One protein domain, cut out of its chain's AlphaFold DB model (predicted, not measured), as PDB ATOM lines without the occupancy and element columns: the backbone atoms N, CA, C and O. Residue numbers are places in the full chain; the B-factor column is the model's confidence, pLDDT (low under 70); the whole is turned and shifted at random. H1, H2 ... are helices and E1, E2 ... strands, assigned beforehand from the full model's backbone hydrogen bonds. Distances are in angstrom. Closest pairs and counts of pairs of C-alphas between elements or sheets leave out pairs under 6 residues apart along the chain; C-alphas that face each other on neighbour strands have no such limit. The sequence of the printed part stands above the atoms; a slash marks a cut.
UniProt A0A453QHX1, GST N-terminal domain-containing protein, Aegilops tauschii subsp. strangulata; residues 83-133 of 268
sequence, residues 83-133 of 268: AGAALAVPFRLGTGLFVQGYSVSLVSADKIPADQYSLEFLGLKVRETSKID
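Overview. This is residues 83 to 133 of the 268 residues of the protein "GST N-terminal domain-containing protein" of Aegilops tauschii subsp. strangulata (UniProt A0A453QHX1). With little regular structure, this is a two-stranded hairpin, E1 and E2, with a wide loop at its turn and a thin arm, of which residues 83 to 88 and 90 to 96 stick out. The printed part has 51 residues, in order H1, H2, E1, E2; the class is mixed, with only 20 residues in named elements. It is only just loose, close to extended, with a radius of gyration of the C-alphas of 14.6 A, spanning 40 by 27 by 16 A.

Along the chain. Find C-alpha 83 at (29.960, 65.578, -3.132), where H1, residues 83 to 86, begins; H2 is residues 88 to 91. E1, residues 103 to 108, runs 16.5 A; E2, residues 124 to 129, runs 15.9 A to C-alpha 129 at (27.460, 36.989, -1.467).

Arrangement. In the hairpin, E1 and E2 are antiparallel at 147 degrees; look for N 103 and O 129, 2.8 A apart, within hydrogen-bond range. H1 and H2 meet only through their link; both are too short for an O i to N i+4 pair. H1 is apart from both strands.

Size, cuts and confidence. The C-alphas of Gly 84 and Asp 110, the two farthest apart, are 41.5 A apart. The links H2 to E1 and E1 to E2 are long. The printed part has no cut, and no printed residue is under 70 in pLDDT.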
ATOM      1  N   ALA A  83      31.181  65.524  -2.337       85.62
ATOM      2  CA  ALA A  83      29.960  65.578  -3.132       85.62
ATOM      3  C   ALA A  83      30.242  65.309  -4.611       85.62
ATOM      4  O   ALA A  83      29.573  64.484  -5.225       85.62
ATOM      5  N   GLY A  84      31.271  65.930  -5.186       84.50
ATOM      6  CA  GLY A  84      31.573  65.646  -6.581       84.50
ATOM      7  C   GLY A  84      32.482  64.450  -6.842       84.50
ATOM      8  O   GLY A  84      32.523  63.985  -7.974       84.50
ATOM      9  N   ALA A  85      33.121  63.870  -5.821       82.81
ATOM     10  CA  ALA A  85      33.605  62.493  -5.930       82.81
ATOM     11  C   ALA A  85      32.425  61.506  -6.038       82.81
ATOM     12  O   ALA A  85      32.477  60.582  -6.847       82.81
ATOM     13  N   ALA A  86      31.334  61.739  -5.297       86.81
ATOM     14  CA  ALA A  86      30.130  60.909  -5.354       86.81
ATOM     15  C   ALA A  86      29.403  60.996  -6.709       86.81
ATOM     16  O   ALA A  86      28.790  60.020  -7.134       86.81
ATOM     17  N   LEU A  87      29.533  62.110  -7.441       83.00
ATOM     18  CA  LEU A  87      28.990  62.245  -8.802       83.00
ATOM     19  C   LEU A  87      29.599  61.255  -9.806       83.00
ATOM     20  O   LEU A  87      28.987  60.986 -10.836       83.00
ATOM     21  N   ALA A  88      30.756  60.659  -9.514       82.62
ATOM     22  CA  ALA A  88      31.310  59.600 -10.352       82.62
ATOM     23  C   ALA A  88      30.414  58.345 -10.392       82.62
ATOM     24  O   ALA A  88      30.417  57.633 -11.395       82.62
ATOM     25  N   VAL A  89      29.632  58.092  -9.336       85.81
ATOM     26  CA  VAL A  89      28.752  56.918  -9.215       85.81
ATOM     27  C   VAL A  89      27.658  56.904 -10.292       85.81
ATOM     28  O   VAL A  89      27.601  55.920 -11.034       85.81
ATOM     29  N   PRO A  90      26.824  57.953 -10.465       85.00
ATOM     30  CA  PRO A  90      25.808  57.960 -11.517       85.00
ATOM     31  C   PRO A  90      26.408  57.946 -12.931       85.00
ATOM     32  O   PRO A  90      25.889  57.237 -13.787       85.00
ATOM     33  N   PHE A  91      27.529  58.635 -13.189       85.62
ATOM     34  CA  PHE A  91      28.170  58.616 -14.519       85.62
ATOM     35  C   PHE A  91      28.743  57.253 -14.908       85.62
ATOM     36  O   PHE A  91      28.949  56.979 -16.092       85.62
ATOM     37  N   ARG A  92      29.011  56.402 -13.918       88.94
ATOM     38  CA  ARG A  92      29.488  55.035 -14.118       88.94
ATOM     39  C   ARG A  92      28.417  53.989 -13.861       88.94
ATOM     40  O   ARG A  92      28.730  52.811 -13.877       88.94
ATOM     41  N   LEU A  93      27.161  54.391 -13.642       84.56
ATOM     42  CA  LEU A  93      26.053  53.476 -13.346       84.56
ATOM     43  C   LEU A  93      26.391  52.484 -12.213       84.56
ATOM     44  O   LEU A  93      25.993  51.323 -12.249       84.56
ATOM     45  N   GLY A  94      27.174  52.930 -11.225       83.38
ATOM     46  CA  GLY A  94      27.639  52.091 -10.117       83.38
ATOM     47  C   GLY A  94      28.695  51.037 -10.481       83.38
ATOM     48  O   GLY A  94      29.010  50.202  -9.636       83.38
ATOM     49  N   THR A  95      29.278  51.040 -11.685       82.94
ATOM     50  CA  THR A  95      30.366  50.100 -11.996       82.94
ATOM     51  C   THR A  95      31.607  50.372 -11.158       82.94
ATOM     52  O   THR A  95      31.994  51.523 -10.959       82.94
ATOM     53  N   GLY A  96      32.211  49.299 -10.641       81.00
ATOM     54  CA  GLY A  96      33.309  49.380  -9.677       81.00
ATOM     55  C   GLY A  96      32.879  49.731  -8.249       81.00
ATOM     56  O   GLY A  96      33.743  49.804  -7.384       81.00
ATOM     57  N   LEU A  97      31.580  49.940  -7.978       86.62
ATOM     58  CA  LEU A  97      31.067  50.047  -6.604       86.62
ATOM     59  C   LEU A  97      30.939  48.673  -5.946       86.62
ATOM     60  O   LEU A  97      31.158  48.534  -4.748       86.62
ATOM     61  N   PHE A  98      30.563  47.676  -6.744       90.44
ATOM     62  CA  PHE A  98      30.386  46.308  -6.301       90.44
ATOM     63  C   PHE A  98      31.320  45.383  -7.055       90.44
ATOM     64  O   PHE A  98      31.646  45.594  -8.227       90.44
ATOM     65  N   VAL A  99      31.686  44.328  -6.352       92.06
ATOM     66  CA  VAL A  99      32.494  43.248  -6.873       92.06
ATOM     67  C   VAL A  99      31.702  42.314  -7.786       92.06
ATOM     68  O   VAL A  99      30.465  42.298  -7.798       92.06
ATOM     69  N   GLN A 100      32.419  41.496  -8.546       91.31
ATOM     70  CA  GLN A 100      31.848  40.559  -9.492       91.31
ATOM     71  C   GLN A 100      30.883  39.584  -8.806       91.31
ATOM     72  O   GLN A 100      31.214  38.864  -7.860       91.31
ATOM     73  N   GLY A 101      29.647  39.569  -9.313       89.31
ATOM     74  CA  GLY A 101      28.589  38.699  -8.813       89.31
ATOM     75  C   GLY A 101      28.055  39.064  -7.429       89.31
ATOM     76  O   GLY A 101      27.417  38.213  -6.814       89.31
ATOM     77  N   TYR A 102      28.303  40.286  -6.945       92.31
ATOM     78  CA  TYR A 102      27.722  40.770  -5.696       92.31
ATOM     79  C   TYR A 102      26.190  40.663  -5.713       92.31
ATOM     80  O   TYR A 102      25.523  41.100  -6.655       92.31
ATOM     81  N   SER A 103      25.630  40.077  -4.660       91.19
ATOM     82  CA  SER A 103      24.196  39.896  -4.475       91.19
ATOM     83  C   SER A 103      23.834  40.020  -3.001       91.19
ATOM     84  O   SER A 103      24.584  39.581  -2.129       91.19
ATOM     85  N   VAL A 104      22.665  40.602  -2.742       91.62
ATOM     86  CA  VAL A 104      22.115  40.809  -1.403       91.62
ATOM     87  C   VAL A 104      20.792  40.065  -1.305       91.62
ATOM     88  O   VAL A 104      19.917  40.223  -2.157       91.62
ATOM     89  N   SER A 105      20.632  39.266  -0.256       90.75
ATOM     90  CA  SER A 105      19.404  38.519   0.018       90.75
ATOM     91  C   SER A 105      18.988  38.671   1.478       90.75
ATOM     92  O   SER A 105      19.829  38.761   2.370       90.75
ATOM     93  N   LEU A 106      17.679  38.707   1.728       90.25
ATOM     94  CA  LEU A 106      17.124  38.719   3.080       90.25
ATOM     95  C   LEU A 106      16.822  37.284   3.504       90.25
ATOM     96  O   LEU A 106      16.090  36.566   2.820       90.25
ATOM     97  N   VAL A 107      17.390  36.862   4.629       88.44
ATOM     98  CA  VAL A 107      17.234  35.508   5.169       88.44
ATOM     99  C   VAL A 107      16.778  35.548   6.628       88.44
ATOM    100  O   VAL A 107      17.058  36.500   7.354       88.44
ATOM    101  N   SER A 108      16.057  34.506   7.061       85.44
ATOM    102  CA  SER A 108      15.661  34.344   8.471       85.44
ATOM    103  C   SER A 108      16.891  34.250   9.374       85.44
ATOM    104  O   SER A 108      17.925  33.711   8.960       85.44
ATOM    105  N   ALA A 109      16.753  34.716  10.616       78.62
ATOM    106  CA  ALA A 109      17.822  34.763  11.609       78.62
ATOM    107  C   ALA A 109      18.511  33.407  11.848       78.62
ATOM    108  O   ALA A 109      19.712  33.382  12.133       78.62
ATOM    109  N   ASP A 110      17.777  32.307  11.657       81.56
ATOM    110  CA  ASP A 110      18.216  30.924  11.890       81.56
ATOM    111  C   ASP A 110      19.192  30.396  10.829       81.56
ATOM    112  O   ASP A 110      19.855  29.383  11.041       81.56
ATOM    113  N   LYS A 111      19.274  31.051   9.660       81.19
ATOM    114  CA  LYS A 111      20.109  30.600   8.531       81.19
ATOM    115  C   LYS A 111      21.522  31.182   8.528       81.19
ATOM    116  O   LYS A 111      22.332  30.744   7.714       81.19
ATOM    117  N   ILE A 112      21.809  32.166   9.383       80.31
ATOM    118  CA  ILE A 112      23.148  32.754   9.516       80.31
ATOM    119  C   ILE A 112      23.729  32.312  10.861       80.31
ATOM    120  O   ILE A 112      23.102  32.594  11.891       80.31
ATOM    121  N   PRO A 113      24.886  31.628  10.864       82.19
ATOM    122  CA  PRO A 113      25.490  31.132  12.089       82.19
ATOM    123  C   PRO A 113      25.910  32.308  12.991       82.19
ATOM    124  O   PRO A 113      26.157  33.420  12.525       82.19
ATOM    125  N   ALA A 114      25.890  32.094  14.310       78.62
ATOM    126  CA  ALA A 114      26.017  33.171  15.301       78.62
ATOM    127  C   ALA A 114      27.413  33.825  15.349       78.62
ATOM    128  O   ALA A 114      27.569  34.895  15.933       78.62
ATOM    129  N   ASP A 115      28.412  33.183  14.754       84.75
ATOM    130  CA  ASP A 115      29.788  33.653  14.599       84.75
ATOM    131  C   ASP A 115      29.973  34.617  13.414       84.75
ATOM    132  O   ASP A 115      30.985  35.314  13.344       84.75
ATOM    133  N   GLN A 116      28.999  34.700  12.503       80.81
ATOM    134  CA  GLN A 116      29.068  35.565  11.331       80.81
ATOM    135  C   GLN A 116      28.356  36.903  11.577       80.81
ATOM    136  O   GLN A 116      27.185  36.956  11.955       80.81
ATOM    137  N   TYR A 117      29.055  38.010  11.315       80.31
ATOM    138  CA  TYR A 117      28.466  39.347  11.376       80.31
ATOM    139  C   TYR A 117      27.448  39.535  10.242       80.31
ATOM    140  O   TYR A 117      27.766  39.328   9.072       80.31
ATOM    141  N   SER A 118      26.228  39.956  10.580       83.25
ATOM    142  CA  SER A 118      25.176  40.280   9.611       83.25
ATOM    143  C   SER A 118      24.425  41.530  10.042       83.25
ATOM    144  O   SER A 118      24.115  41.678  11.226       83.25
ATOM    145  N   LEU A 119      24.064  42.387   9.090       86.19
ATOM    146  CA  LEU A 119      23.142  43.488   9.356       86.19
ATOM    147  C   LEU A 119      21.734  42.928   9.582       86.19
ATOM    148  O   LEU A 119      21.225  42.161   8.765       86.19
ATOM    149  N   GLU A 120      21.109  43.314  10.691       83.06
ATOM    150  CA  GLU A 120      19.731  42.950  11.010       83.06
ATOM    151  C   GLU A 120      18.798  44.122  10.704       83.06
ATOM    152  O   GLU A 120      19.017  45.251  11.149       83.06
ATOM    153  N   PHE A 121      17.743  43.852   9.939       82.25
ATOM    154  CA  PHE A 121      16.717  44.828   9.611       82.25
ATOM    155  C   PHE A 121      15.337  44.164   9.660       82.25
ATOM    156  O   PHE A 121      15.054  43.244   8.898       82.25
ATOM    157  N   LEU A 122      14.474  44.633  10.570       84.62
ATOM    158  CA  LEU A 122      13.109  44.117  10.780       84.62
ATOM    159  C   LEU A 122      13.038  42.598  11.062       84.62
ATOM    160  O   LEU A 122      12.138  41.917  10.576       84.62
ATOM    161  N   GLY A 123      13.988  42.052  11.831       80.88
ATOM    162  CA  GLY A 123      14.050  40.618  12.154       80.88
ATOM    163  C   GLY A 123      14.525  39.725  10.999       80.88
ATOM    164  O   GLY A 123      14.560  38.501  11.132       80.88
ATOM    165  N   LEU A 124      14.907  40.323   9.868       84.62
ATOM    166  CA  LEU A 124      15.577  39.656   8.758       84.62
ATOM    167  C   LEU A 124      17.066  39.987   8.807       84.62
ATOM    168  O   LEU A 124      17.454  41.131   9.058       84.62
ATOM    169  N   LYS A 125      17.907  38.993   8.532       88.94
ATOM    170  CA  LYS A 125      19.343  39.203   8.378       88.94
ATOM    171  C   LYS A 125      19.687  39.395   6.905       88.94
ATOM    172  O   LYS A 125      19.193  38.670   6.036       88.94
ATOM    173  N   VAL A 126      20.551  40.364   6.631       90.62
ATOM    174  CA  VAL A 126      21.093  40.624   5.298       90.62
ATOM    175  C   VAL A 126      22.248  39.659   5.043       90.62
ATOM    176  O   VAL A 126      23.229  39.646   5.787       90.62
ATOM    177  N   ARG A 127      22.129  38.847   3.991       88.88
ATOM    178  CA  ARG A 127      23.194  37.977   3.492       88.88
ATOM    179  C   ARG A 127      23.737  38.544   2.190       88.88
ATOM    180  O   ARG A 127      23.021  38.605   1.189       88.88
ATOM    181  N   GLU A 128      25.014  38.889   2.218       90.25
ATOM    182  CA  GLU A 128      25.779  39.343   1.063       90.25
ATOM    183  C   GLU A 128      26.619  38.179   0.528       90.25
ATOM    184  O   GLU A 128      27.185  37.397   1.294       90.25
ATOM    185  N   THR A 129      26.663  38.022  -0.791       90.25
ATOM    186  CA  THR A 129      27.460  36.989  -1.467       90.25
ATOM    187  C   THR A 129      28.107  37.571  -2.713       90.25
ATOM    188  O   THR A 129      27.512  38.442  -3.345       90.25
ATOM    189  N   SER A 130      29.271  37.064  -3.107       92.06
ATOM    190  CA  SER A 130      29.949  37.419  -4.356       92.06
ATOM    191  C   SER A 130      30.430  36.158  -5.083       92.06
ATOM    192  O   SER A 130      30.364  35.053  -4.540       92.06
ATOM    193  N   LYS A 131      30.882  36.299  -6.334       91.44
ATOM    194  CA  LYS A 131      31.447  35.180  -7.112       91.44
ATOM    195  C   LYS A 131      32.970  35.090  -7.025       91.44
ATOM    196  O   LYS A 131      33.541  34.108  -7.486       91.44
ATOM    197  N   ILE A 132      33.624  36.085  -6.432       89.94
ATOM    198  CA  ILE A 132      35.080  36.236  -6.522       89.94
ATOM    199  C   ILE A 132      35.848  35.142  -5.768       89.94
ATOM    200  O   ILE A 132      36.998  34.859  -6.094       89.94
ATOM    201  N   ASP A 133      35.241  34.509  -4.762       87.00
ATOM    202  CA  ASP A 133      35.863  33.398  -4.021       87.00
ATOM    203  C   ASP A 133      36.125  32.174  -4.913       87.00
ATOM    204  O   ASP A 133      36.939  31.317  -4.584       87.00
TER     205      ASP A 133